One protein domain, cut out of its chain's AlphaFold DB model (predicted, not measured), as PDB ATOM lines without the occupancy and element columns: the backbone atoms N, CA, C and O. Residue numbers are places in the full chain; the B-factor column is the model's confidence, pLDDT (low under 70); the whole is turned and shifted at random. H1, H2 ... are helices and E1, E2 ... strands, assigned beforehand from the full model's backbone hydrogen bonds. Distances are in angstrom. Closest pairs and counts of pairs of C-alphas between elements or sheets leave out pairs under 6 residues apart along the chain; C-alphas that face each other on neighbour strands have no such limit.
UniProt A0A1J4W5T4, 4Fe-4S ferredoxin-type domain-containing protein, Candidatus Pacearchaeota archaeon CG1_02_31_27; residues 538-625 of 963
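This is residues 538 to 625 of the 963 residues of the protein "4Fe-4S ferredoxin-type domain-containing protein" of Candidatus Pacearchaeota archaeon CG1_02_31_27 (UniProt A0A1J4W5T4). Two small lobes stand end to end along the longest axis: in one, helix H1 packs on one face of a three-stranded sheet, E1, E3 and E2; the other is a three-stranded sheet, E4, E6 and E5, with no named helix. A long link, residues 583 to 596, leads from the first lobe to the second. The 88 printed residues include six named strands and one named helix, in the order E1, E2, H1, E3, E4, E5, E6; both sheets are antiparallel, in the orders E1, E3, E2 and E4, E6, E5. The class is mixed, helices and strands, though only 37 of the 88 residues are in named elements. The whole is elongated, spanning 46 by 25 by 22 A, and only just loose, close to compact, with a radius of gyration of the C-alphas of 14.9 A.

In the first sheet the inner strand E3, residues 577 to 582, has two antiparallel neighbours, E1, residues 541 to 544, and E2, residues 558 to 560. The pairing is staggered: E3 pairs with E1 over residues 577 to 580, with N 543 and O 578 2.8 A apart, and with E2 over residues 580 to 582, with N 581 and O 559 2.9 A apart. H1, residues 563 to 573, is on one face of this sheet, making two layers, a helix layer over a sheet layer, at a height over the sheet of 7.9 A. It lies over E3 and only just over E1, where 3 of its 11 C-alphas fall, and runs slantwise to the strands, at 51 degrees to E3 on the local plane. The closest C-alphas of H1 and E3 are those of Asn 566 and Ile 578, 4.7 A apart. In H1, 5 of 7 O i to N i+4 pairs are within hydrogen-bond range. In the second sheet the inner strand is E6, residues 620 to 624. It is antiparallel to E4, residues 597 to 600, with N 622 and O 598 2.8 A apart, and forms a hairpin with E5, residues 608 to 611, with N 609 and O 623 2.9 A apart. E1, E2, E3 and H1 are each apart from E4, E5 and E6.

E1 begins at C-alpha 541, (386.590, 284.527, 200.005). E3 is 16.5 A from first to last C-alpha, H1 15.3 A, E6 13.0 A, E1 and E4 10.0 A each, E5 9.5 A and E2 6.9 A. E6 ends at C-alpha 624, (409.222, 305.900, 208.790).

The C-alphas of Leu 546 and Tyr 606, the two farthest apart, are 46.7 A apart. The printed part has no cut; its long links are E1 to E2 and E3 to E4. Mean pLDDT of the printed part is 70.2, and 39 residues are under 70, among them residues 561 to 575.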
ATOM      1  N   SER A 538     393.664 289.228 199.167       54.19
ATOM      2  CA  SER A 538     394.169 288.962 200.524       54.19
ATOM      3  C   SER A 538     394.069 287.489 200.957       54.19
ATOM      4  O   SER A 538     394.439 287.168 202.084       54.19
ATOM      5  N   GLY A 539     393.571 286.578 200.109       60.75
ATOM      6  CA  GLY A 539     393.400 285.156 200.441       60.75
ATOM      7  C   GLY A 539     392.117 284.822 201.214       60.75
ATOM      8  O   GLY A 539     391.978 283.711 201.729       60.75
ATOM      9  N   GLY A 540     391.178 285.766 201.300       71.38
ATOM     10  CA  GLY A 540     389.825 285.528 201.789       71.38
ATOM     11  C   GLY A 540     388.912 284.948 200.704       71.38
ATOM     12  O   GLY A 540     389.326 284.594 199.600       71.38
ATOM     13  N   THR A 541     387.622 284.837 201.005       76.31
ATOM     14  CA  THR A 541     386.590 284.527 200.005       76.31
ATOM     15  C   THR A 541     385.327 285.307 200.330       76.31
ATOM     16  O   THR A 541     384.812 285.185 201.444       76.31
ATOM     17  N   CYS A 542     384.792 286.061 199.369       74.75
ATOM     18  CA  CYS A 542     383.498 286.709 199.547       74.75
ATOM     19  C   CYS A 542     382.380 285.662 199.620       74.75
ATOM     20  O   CYS A 542     382.261 284.780 198.767       74.75
ATOM     21  N   ARG A 543     381.537 285.752 200.649       76.44
ATOM     22  CA  ARG A 543     380.392 284.863 200.864       76.44
ATOM     23  C   ARG A 543     379.156 285.668 201.226       76.44
ATOM     24  O   ARG A 543     379.250 286.686 201.901       76.44
ATOM     25  N   LEU A 544     377.999 285.177 200.793       73.50
ATOM     26  CA  LEU A 544     376.712 285.789 201.099       73.50
ATOM     27  C   LEU A 544     376.482 285.751 202.620       73.50
ATOM     28  O   LEU A 544     376.598 284.695 203.246       73.50
ATOM     29  N   ASN A 545     376.197 286.910 203.207       70.19
ATOM     30  CA  ASN A 545     376.040 287.127 204.636       70.19
ATOM     31  C   ASN A 545     374.801 286.383 205.159       70.19
ATOM     32  O   ASN A 545     373.665 286.709 204.823       70.19
ATOM     33  N   LEU A 546     375.023 285.371 206.001       64.94
ATOM     34  CA  LEU A 546     373.955 284.574 206.619       64.94
ATOM     35  C   LEU A 546     373.508 285.129 207.987       64.94
ATOM     36  O   LEU A 546     372.669 284.518 208.654       64.94
ATOM     37  N   GLY A 547     374.090 286.250 208.421       63.47
ATOM     38  CA  GLY A 547     373.796 286.936 209.678       63.47
ATOM     39  C   GLY A 547     372.832 288.116 209.525       63.47
ATOM     40  O   GLY A 547     372.095 288.246 208.550       63.47
ATOM     41  N   SER A 548     372.832 288.994 210.527       57.03
ATOM     42  CA  SER A 548     372.170 290.301 210.472       57.03
ATOM     43  C   SER A 548     373.218 291.411 210.401       57.03
ATOM     44  O   SER A 548     374.345 291.225 210.849       57.03
ATOM     45  N   ALA A 549     372.855 292.597 209.903       51.56
ATOM     46  CA  ALA A 549     373.792 293.714 209.710       51.56
ATOM     47  C   ALA A 549     374.539 294.191 210.981       51.56
ATOM     48  O   ALA A 549     375.508 294.932 210.878       51.56
ATOM     49  N   SER A 550     374.112 293.781 212.184       52.31
ATOM     50  CA  SER A 550     374.805 294.072 213.450       52.31
ATOM     51  C   SER A 550     375.659 292.913 213.988       52.31
ATOM     52  O   SER A 550     376.224 293.047 215.068       52.31
ATOM     53  N   ASN A 551     375.670 291.758 213.314       57.03
ATOM     54  CA  ASN A 551     376.487 290.588 213.640       57.03
ATOM     55  C   ASN A 551     376.544 289.645 212.408       57.03
ATOM     56  O   ASN A 551     375.686 288.754 212.298       57.03
ATOM     57  N   PRO A 552     377.501 289.842 211.477       60.34
ATOM     58  CA  PRO A 552     377.725 288.925 210.355       60.34
ATOM     59  C   PRO A 552     378.117 287.517 210.834       60.34
ATOM     60  O   PRO A 552     378.338 287.288 212.026       60.34
ATOM     61  N   LEU A 553     378.102 286.548 209.912       71.62
ATOM     62  CA  LEU A 553     378.410 285.144 210.201       71.62
ATOM     63  C   LEU A 553     379.081 284.449 209.007       71.62
ATOM     64  O   LEU A 553     378.392 283.962 208.104       71.62
ATOM     65  N   CYS A 554     380.408 284.320 209.035       74.44
ATOM     66  CA  CYS A 554     381.114 283.366 208.181       74.44
ATOM     67  C   CYS A 554     380.801 281.890 208.546       74.44
ATOM     68  O   CYS A 554     380.348 281.586 209.656       74.44
ATOM     69  N   PRO A 555     381.010 280.928 207.618       73.88
ATOM     70  CA  PRO A 555     380.775 279.505 207.881       73.88
ATOM     71  C   PRO A 555     381.657 278.935 209.003       73.88
ATOM     72  O   PRO A 555     382.773 279.389 209.229       73.88
ATOM     73  N   SER A 556     381.198 277.874 209.672       64.81
ATOM     74  CA  SER A 556     381.961 277.233 210.754       64.81
ATOM     75  C   SER A 556     383.328 276.723 210.270       64.81
ATOM     76  O   SER A 556     383.394 275.922 209.337       64.81
ATOM     77  N   GLY A 557     384.406 277.182 210.917       66.12
ATOM     78  CA  GLY A 557     385.797 276.969 210.489       66.12
ATOM     79  C   GLY A 557     386.406 278.146 209.713       66.12
ATOM     80  O   GLY A 557     387.559 278.059 209.292       66.12
ATOM     81  N   GLN A 558     385.647 279.228 209.530       74.69
ATOM     82  CA  GLN A 558     386.104 280.498 208.977       74.69
ATOM     83  C   GLN A 558     385.857 281.652 209.958       74.69
ATOM     84  O   GLN A 558     384.990 281.566 210.828       74.69
ATOM     85  N   GLU A 559     386.626 282.725 209.795       73.69
ATOM     86  CA  GLU A 559     386.568 283.949 210.601       73.69
ATOM     87  C   GLU A 559     386.248 285.158 209.712       73.69
ATOM     88  O   GLU A 559     386.695 285.232 208.564       73.69
ATOM     89  N   ASP A 560     385.465 286.095 210.249       71.81
ATOM     90  CA  ASP A 560     385.064 287.317 209.552       71.81
ATOM     91  C   ASP A 560     386.286 288.228 209.307       71.81
ATOM     92  O   ASP A 560     387.117 288.432 210.200       71.81
ATOM     93  N   GLY A 561     386.388 288.803 208.108       65.19
ATOM     94  CA  GLY A 561     387.386 289.813 207.758       65.19
ATOM     95  C   GLY A 561     387.135 291.177 208.412       65.19
ATOM     96  O   GLY A 561     386.084 291.433 209.005       65.19
ATOM     97  N   TYR A 562     388.116 292.075 208.289       65.06
ATOM     98  CA  TYR A 562     387.991 293.477 208.705       65.06
ATOM     99  C   TYR A 562     386.919 294.223 207.903       65.06
ATOM    100  O   TYR A 562     386.553 293.817 206.799       65.06
ATOM    101  N   ALA A 563     386.424 295.340 208.446       57.97
ATOM    102  CA  ALA A 563     385.360 296.130 207.822       57.97
ATOM    103  C   ALA A 563     385.712 296.576 206.387       57.97
ATOM    104  O   ALA A 563     384.873 296.443 205.501       57.97
ATOM    105  N   SER A 564     386.963 296.989 206.151       54.53
ATOM    106  CA  SER A 564     387.519 297.359 204.837       54.53
ATOM    107  C   SER A 564     387.549 296.212 203.815       54.53
ATOM    108  O   SER A 564     387.440 296.436 202.611       54.53
ATOM    109  N   LEU A 565     387.658 294.962 204.272       62.38
ATOM    110  CA  LEU A 565     387.624 293.775 203.410       62.38
ATOM    111  C   LEU A 565     386.187 293.292 203.159       62.38
ATOM    112  O   LEU A 565     385.910 292.681 202.128       62.38
ATOM    113  N   ASN A 566     385.259 293.591 204.074       65.69
ATOM    114  CA  ASN A 566     383.833 293.333 203.880       65.69
ATOM    115  C   ASN A 566     383.221 294.329 202.883       65.69
ATOM    116  O   ASN A 566     382.548 293.891 201.952       65.69
ATOM    117  N   SER A 567     383.529 295.629 202.984       62.28
ATOM    118  CA  SER A 567     383.069 296.634 202.010       62.28
ATOM    119  C   SER A 567     383.544 296.328 200.583       62.28
ATOM    120  O   SER A 567     382.779 296.498 199.636       62.28
ATOM    121  N   ALA A 568     384.743 295.760 200.410       60.47
ATOM    122  CA  ALA A 568     385.209 295.256 199.116       60.47
ATOM    123  C   ALA A 568     384.308 294.147 198.526       60.47
ATOM    124  O   ALA A 568     384.049 294.133 197.319       60.47
ATOM    125  N   CYS A 569     383.790 293.237 199.359       64.62
ATOM    126  CA  CYS A 569     382.795 292.249 198.932       64.62
ATOM    127  C   CYS A 569     381.432 292.895 198.638       64.62
ATOM    128  O   CYS A 569     380.804 292.540 197.639       64.62
ATOM    129  N   GLU A 570     380.989 293.851 199.461       61.78
ATOM    130  CA  GLU A 570     379.712 294.555 199.274       61.78
ATOM    131  C   GLU A 570     379.681 295.378 197.974       61.78
ATOM    132  O   GLU A 570     378.680 295.359 197.255       61.78
ATOM    133  N   LEU A 571     380.789 296.039 197.625       55.38
ATOM    134  CA  LEU A 571     380.961 296.760 196.359       55.38
ATOM    135  C   LEU A 571     381.012 295.813 195.147       55.38
ATOM    136  O   LEU A 571     380.497 296.155 194.084       55.38
ATOM    137  N   SER A 572     381.600 294.622 195.304       56.44
ATOM    138  CA  SER A 572     381.751 293.639 194.217       56.44
ATOM    139  C   SER A 572     380.468 292.858 193.910       56.44
ATOM    140  O   SER A 572     380.189 292.558 192.750       56.44
ATOM    141  N   TYR A 573     379.700 292.491 194.945       58.22
ATOM    142  CA  TYR A 573     378.609 291.509 194.844       58.22
ATOM    143  C   TYR A 573     377.275 291.958 195.472       58.22
ATOM    144  O   TYR A 573     376.279 291.237 195.379       58.22
ATOM    145  N   GLY A 574     377.220 293.159 196.056       61.75
ATOM    146  CA  GLY A 574     376.044 293.734 196.716       61.75
ATOM    147  C   GLY A 574     376.100 293.643 198.245       61.75
ATOM    148  O   GLY A 574     376.824 292.827 198.807       61.75
ATOM    149  N   THR A 575     375.284 294.458 198.922       60.38
ATOM    150  CA  THR A 575     375.313 294.744 200.380       60.38
ATOM    151  C   THR A 575     375.084 293.557 201.328       60.38
ATOM    152  O   THR A 575     375.050 293.739 202.540       60.38
ATOM    153  N   ASP A 576     374.898 292.351 200.796       70.31
ATOM    154  CA  ASP A 576     374.659 291.120 201.550       70.31
ATOM    155  C   ASP A 576     375.857 290.151 201.430       70.31
ATOM    156  O   ASP A 576     375.663 288.937 201.426       70.31
ATOM    157  N   TYR A 577     377.098 290.645 201.309       74.62
ATOM    158  CA  TYR A 577     378.317 289.822 201.201       74.62
ATOM    159  C   TYR A 577     379.419 290.255 202.177       74.62
ATOM    160  O   TYR A 577     379.647 291.437 202.388       74.62
ATOM    161  N   ILE A 578     380.134 289.279 202.741       77.38
ATOM    162  CA  ILE A 578     381.233 289.459 203.704       77.38
ATOM    163  C   ILE A 578     382.471 288.664 203.279       77.38
ATOM    164  O   ILE A 578     382.358 287.643 202.597       77.38
ATOM    165  N   CYS A 579     383.654 289.112 203.695       80.00
ATOM    166  CA  CYS A 579     384.921 288.443 203.432       80.00
ATOM    167  C   CYS A 579     385.221 287.408 204.526       80.00
ATOM    168  O   CYS A 579     385.323 287.761 205.699       80.00
ATOM    169  N   CYS A 580     385.383 286.137 204.151       80.94
ATOM    170  CA  CYS A 580     385.646 285.045 205.092       80.94
ATOM    171  C   CYS A 580     387.056 284.464 204.929       80.94
ATOM    172  O   CYS A 580     387.398 283.956 203.859       80.94
ATOM    173  N   PHE A 581     387.832 284.463 206.012       76.94
ATOM    174  CA  PHE A 581     389.178 283.887 206.100       76.94
ATOM    175  C   PHE A 581     389.160 282.492 206.728       76.94
ATOM    176  O   PHE A 581     388.169 282.084 207.330       76.94
ATOM    177  N   SER A 582     390.245 281.728 206.596       77.00
ATOM    178  CA  SER A 582     390.418 280.504 207.393       77.00
ATOM    179  C   SER A 582     390.904 280.874 208.796       77.00
ATOM    180  O   SER A 582     391.657 281.836 208.943       77.00
ATOM    181  N   SER A 583     390.494 280.131 209.829       63.19
ATOM    182  CA  SER A 583     390.893 280.443 211.210       63.19
ATOM    183  C   SER A 583     392.408 280.592 211.369       63.19
ATOM    184  O   SER A 583     393.161 279.661 211.073       63.19
ATOM    185  N   GLY A 584     392.844 281.759 211.853       59.06
ATOM    186  CA  GLY A 584     394.261 282.091 212.037       59.06
ATOM    187  C   GLY A 584     395.011 282.628 210.806       59.06
ATOM    188  O   GLY A 584     396.222 282.799 210.899       59.06
ATOM    189  N   THR A 585     394.347 282.919 209.678       58.84
ATOM    190  CA  THR A 585     394.974 283.534 208.479       58.84
ATOM    191  C   THR A 585     394.561 284.999 208.269       58.84
ATOM    192  O   THR A 585     394.363 285.436 207.134       58.84
ATOM    193  N   ARG A 586     394.353 285.746 209.356       59.09
ATOM    194  CA  ARG A 586     393.888 287.141 209.341       59.09
ATOM    195  C   ARG A 586     395.094 288.108 209.325       59.09
ATOM    196  O   ARG A 586     395.966 287.931 210.174       59.09
ATOM    197  N   PRO A 587     395.178 289.084 208.394       57.41
ATOM    198  CA  PRO A 587     396.226 290.121 208.394       57.41
ATOM    199  C   PRO A 587     396.155 291.043 209.626       57.41
ATOM    200  O   PRO A 587     395.143 291.036 210.318       57.41
ATOM    201  N   ASN A 588     397.177 291.870 209.868       62.50
ATOM    202  CA  ASN A 588     397.137 292.930 210.891       62.50
ATOM    203  C   ASN A 588     396.836 294.306 210.260       62.50
ATOM    204  O   ASN A 588     397.190 294.543 209.102       62.50
ATOM    205  N   GLU A 589     396.254 295.230 211.032       72.81
ATOM    206  CA  GLU A 589     396.078 296.639 210.639       72.81
ATOM    207  C   GLU A 589     397.377 297.448 210.833       72.81
ATOM    208  O   GLU A 589     398.158 297.184 211.751       72.81
ATOM    209  N   CYS A 590     397.616 298.424 209.951       77.25
ATOM    210  CA  CYS A 590     398.843 299.229 209.891       77.25
ATOM    211  C   CYS A 590     399.087 300.059 211.164       77.25
ATOM    212  O   CYS A 590     400.128 299.922 211.803       77.25
ATOM    213  N   GLU A 591     398.102 300.863 211.572       71.69
ATOM    214  CA  GLU A 591     398.223 301.792 212.708       71.69
ATOM    215  C   GLU A 591     398.360 301.072 214.068       71.69
ATOM    216  O   GLU A 591     398.800 301.667 215.050       71.69
ATOM    217  N   GLU A 592     398.042 299.772 214.146       75.06
ATOM    218  CA  GLU A 592     398.283 298.956 215.347       75.06
ATOM    219  C   GLU A 592     399.760 298.540 215.522       75.06
ATOM    220  O   GLU A 592     400.114 298.009 216.577       75.06
ATOM    221  N   GLN A 593     400.634 298.751 214.523       74.81
ATOM    222  CA  GLN A 593     402.037 298.310 214.596       74.81
ATOM    223  C   GLN A 593     402.959 299.291 215.351       74.81
ATOM    224  O   GLN A 593     404.011 298.873 215.838       74.81
ATOM    225  N   GLY A 594     402.565 300.561 215.507       75.81
ATOM    226  CA  GLY A 594     403.283 301.579 216.290       75.81
ATOM    227  C   GLY A 594     403.264 302.971 215.651       75.81
ATOM    228  O   GLY A 594     402.906 303.108 214.487       75.81
ATOM    229  N   ASP A 595     403.691 303.995 216.400       76.94
ATOM    230  CA  ASP A 595     403.651 305.411 215.976       76.94
ATOM    231  C   ASP A 595     404.486 305.717 214.706       76.94
ATOM    232  O   ASP A 595     404.274 306.746 214.067       76.94
ATOM    233  N   ASP A 596     405.423 304.833 214.335       84.56
ATOM    234  CA  ASP A 596     406.258 304.931 213.127       84.56
ATOM    235  C   ASP A 596     405.586 304.347 211.857       84.56
ATOM    236  O   ASP A 596     406.164 304.425 210.769       84.56
ATOM    237  N   PHE A 597     404.383 303.761 211.976       84.38
ATOM    238  CA  PHE A 597     403.597 303.181 210.877       84.38
ATOM    239  C   PHE A 597     402.337 304.011 210.591       84.38
ATOM    240  O   PHE A 597     401.558 304.298 211.498       84.38
ATOM    241  N   VAL A 598     402.095 304.362 209.325       86.56
ATOM    242  CA  VAL A 598     400.934 305.173 208.919       86.56
ATOM    243  C   VAL A 598     400.415 304.777 207.535       86.56
ATOM    244  O   VAL A 598     401.189 304.373 206.669       86.56
ATOM    245  N   CYS A 599     399.106 304.900 207.312       83.50
ATOM    246  CA  CYS A 599     398.502 304.723 205.991       83.50
ATOM    247  C   CYS A 599     398.618 306.003 205.143       83.50
ATOM    248  O   CYS A 599     398.517 307.116 205.671       83.50
ATOM    249  N   ARG A 600     398.860 305.848 203.836       81.06
ATOM    250  CA  ARG A 600     398.916 306.927 202.830       81.06
ATOM    251  C   ARG A 600     398.500 306.408 201.456       81.06
ATOM    252  O   ARG A 600     398.633 305.218 201.210       81.06
ATOM    253  N   ASP A 601     398.131 307.291 200.527       80.62
ATOM    254  CA  ASP A 601     397.993 306.932 199.103       80.62
ATOM    255  C   ASP A 601     399.300 306.332 198.526       80.62
ATOM    256  O   ASP A 601     399.275 305.399 197.726       80.62
ATOM    257  N   GLU A 602     400.453 306.864 198.949       81.44
ATOM    258  CA  GLU A 602     401.804 306.474 198.521       81.44
ATOM    259  C   GLU A 602     402.820 306.822 199.633       81.44
ATOM    260  O   GLU A 602     402.593 307.759 200.405       81.44
ATOM    261  N   CYS A 603     403.920 306.068 199.749       83.12
ATOM    262  CA  CYS A 603     404.960 306.294 200.767       83.12
ATOM    263  C   CYS A 603     406.047 307.260 200.274       83.12
ATOM    264  O   CYS A 603     406.362 307.283 199.086       83.12
ATOM    265  N   ASP A 604     406.665 308.020 201.183       80.94
ATOM    266  CA  ASP A 604     407.792 308.899 200.834       80.94
ATOM    267  C   ASP A 604     409.044 308.090 200.429       80.94
ATOM    268  O   ASP A 604     409.695 307.472 201.274       80.94
ATOM    269  N   GLU A 605     409.394 308.134 199.137       72.75
ATOM    270  CA  GLU A 605     410.490 307.387 198.483       72.75
ATOM    271  C   GLU A 605     411.857 307.496 199.194       72.75
ATOM    272  O   GLU A 605     412.689 306.596 199.074       72.75
ATOM    273  N   TYR A 606     412.096 308.567 199.961       65.94
ATOM    274  CA  TYR A 606     413.389 308.866 200.584       65.94
ATOM    275  C   TYR A 606     413.418 308.605 202.097       65.94
ATOM    276  O   TYR A 606     414.501 308.625 202.687       65.94
ATOM    277  N   THR A 607     412.263 308.407 202.747       73.25
ATOM    278  CA  THR A 607     412.168 308.359 204.223       73.25
ATOM    279  C   THR A 607     411.215 307.303 204.795       73.25
ATOM    280  O   THR A 607     411.293 307.006 205.993       73.25
ATOM    281  N   GLU A 608     410.358 306.691 203.973       81.12
ATOM    282  CA  GLU A 608     409.380 305.683 204.386       81.12
ATOM    283  C   GLU A 608     409.502 304.393 203.557       81.12
ATOM    284  O   GLU A 608     409.715 304.415 202.350       81.12
ATOM    285  N   THR A 609     409.333 303.232 204.192       79.88
ATOM    286  CA  THR A 609     409.300 301.928 203.503       79.88
ATOM    287  C   THR A 609     407.883 301.362 203.494       79.88
ATOM    288  O   THR A 609     407.248 301.281 204.546       79.88
ATOM    289  N   GLN A 610     407.389 300.925 202.333       82.19
ATOM    290  CA  GLN A 610     406.094 300.246 202.234       82.19
ATOM    291  C   GLN A 610     406.147 298.856 202.896       82.19
ATOM    292  O   GLN A 610     407.072 298.077 202.662       82.19
ATOM    293  N   VAL A 611     405.135 298.520 203.700       73.62
ATOM    294  CA  VAL A 611     405.054 297.261 204.462       73.62
ATOM    295  C   VAL A 611     403.682 296.587 204.334       73.62
ATOM    296  O   VAL A 611     402.663 297.225 204.085       73.62
ATOM    297  N   ALA A 612     403.646 295.261 204.495       63.44
ATOM    298  CA  ALA A 612     402.486 294.419 204.176       63.44
ATOM    299  C   ALA A 612     401.413 294.351 205.290       63.44
ATOM    300  O   ALA A 612     400.990 293.263 205.687       63.44
ATOM    301  N   TYR A 613     400.960 295.507 205.781       76.31
ATOM    302  CA  TYR A 613     399.844 295.631 206.730       76.31
ATOM    303  C   TYR A 613     398.619 296.281 206.073       76.31
ATOM    304  O   TYR A 613     398.737 296.973 205.065       76.31
ATOM    305  N   SER A 614     397.426 296.029 206.613       71.12
ATOM    306  CA  SER A 614     396.168 296.515 206.032       71.12
ATOM    307  C   SER A 614     395.882 297.979 206.376       71.12
ATOM    308  O   SER A 614     396.004 298.379 207.534       71.12
ATOM    309  N   CYS A 615     395.436 298.731 205.368       69.38
ATOM    310  CA  CYS A 615     394.986 300.120 205.451       69.38
ATOM    311  C   CYS A 615     393.520 300.276 204.973       69.38
ATOM    312  O   CYS A 615     392.914 299.292 204.521       69.38
ATOM    313  N   PRO A 616     392.926 301.476 205.125       65.75
ATOM    314  CA  PRO A 616     391.674 301.891 204.481       65.75
ATOM    315  C   PRO A 616     391.705 301.894 202.936       65.75
ATOM    316  O   PRO A 616     392.588 301.320 202.308       65.75
ATOM    317  N   GLU A 617     390.665 302.474 202.325       60.81
ATOM    318  CA  GLU A 617     390.401 302.452 200.877       60.81
ATOM    319  C   GLU A 617     391.585 302.983 200.046       60.81
ATOM    320  O   GLU A 617     391.977 304.132 200.199       60.81
ATOM    321  N   ASP A 618     392.125 302.131 199.166       62.09
ATOM    322  CA  ASP A 618     393.241 302.365 198.227       62.09
ATOM    323  C   ASP A 618     394.592 302.860 198.815       62.09
ATOM    324  O   ASP A 618     395.565 302.984 198.071       62.09
ATOM    325  N   GLU A 619     394.708 303.017 200.138       77.69
ATOM    326  CA  GLU A 619     395.948 303.370 200.846       77.69
ATOM    327  C   GLU A 619     396.915 302.180 201.057       77.69
ATOM    328  O   GLU A 619     396.529 301.010 201.167       77.69
ATOM    329  N   VAL A 620     398.203 302.496 201.204       78.25
ATOM    330  CA  VAL A 620     399.312 301.592 201.534       78.25
ATOM    331  C   VAL A 620     399.908 301.923 202.908       78.25
ATOM    332  O   VAL A 620     399.900 303.072 203.343       78.25
ATOM    333  N   CYS A 621     400.435 300.913 203.610       84.62
ATOM    334  CA  CYS A 621     401.076 301.105 204.913       84.62
ATOM    335  C   CYS A 621     402.556 301.477 204.752       84.62
ATOM    336  O   CYS A 621     403.323 300.727 204.141       84.62
ATOM    337  N   CYS A 622     402.951 302.605 205.336       89.19
ATOM    338  CA  CYS A 622     404.274 303.210 205.236       89.19
ATOM    339  C   CYS A 622     404.951 303.252 206.612       89.19
ATOM    340  O   CYS A 622     404.322 303.617 207.603       89.19
ATOM    341  N   HIS A 623     406.231 302.886 206.676       89.69
ATOM    342  CA  HIS A 623     407.032 302.855 207.904       89.69
ATOM    343  C   HIS A 623     408.187 303.860 207.834       89.69
ATOM    344  O   HIS A 623     409.098 303.695 207.019       89.69
ATOM    345  N   SER A 624     408.172 304.877 208.697       82.06
ATOM    346  CA  SER A 624     409.222 305.900 208.790       82.06
ATOM    347  C   SER A 624     410.504 305.340 209.416       82.06
ATOM    348  O   SER A 624     410.507 304.925 210.574       82.06
ATOM    349  N   SER A 625     411.638 305.384 208.710       63.81
ATOM    350  CA  SER A 625     412.928 304.967 209.287       63.81
ATOM    351  C   SER A 625     413.502 306.056 210.206       63.81
ATOM    352  O   SER A 625     414.325 306.878 209.796       63.81
TER     353      SER A 625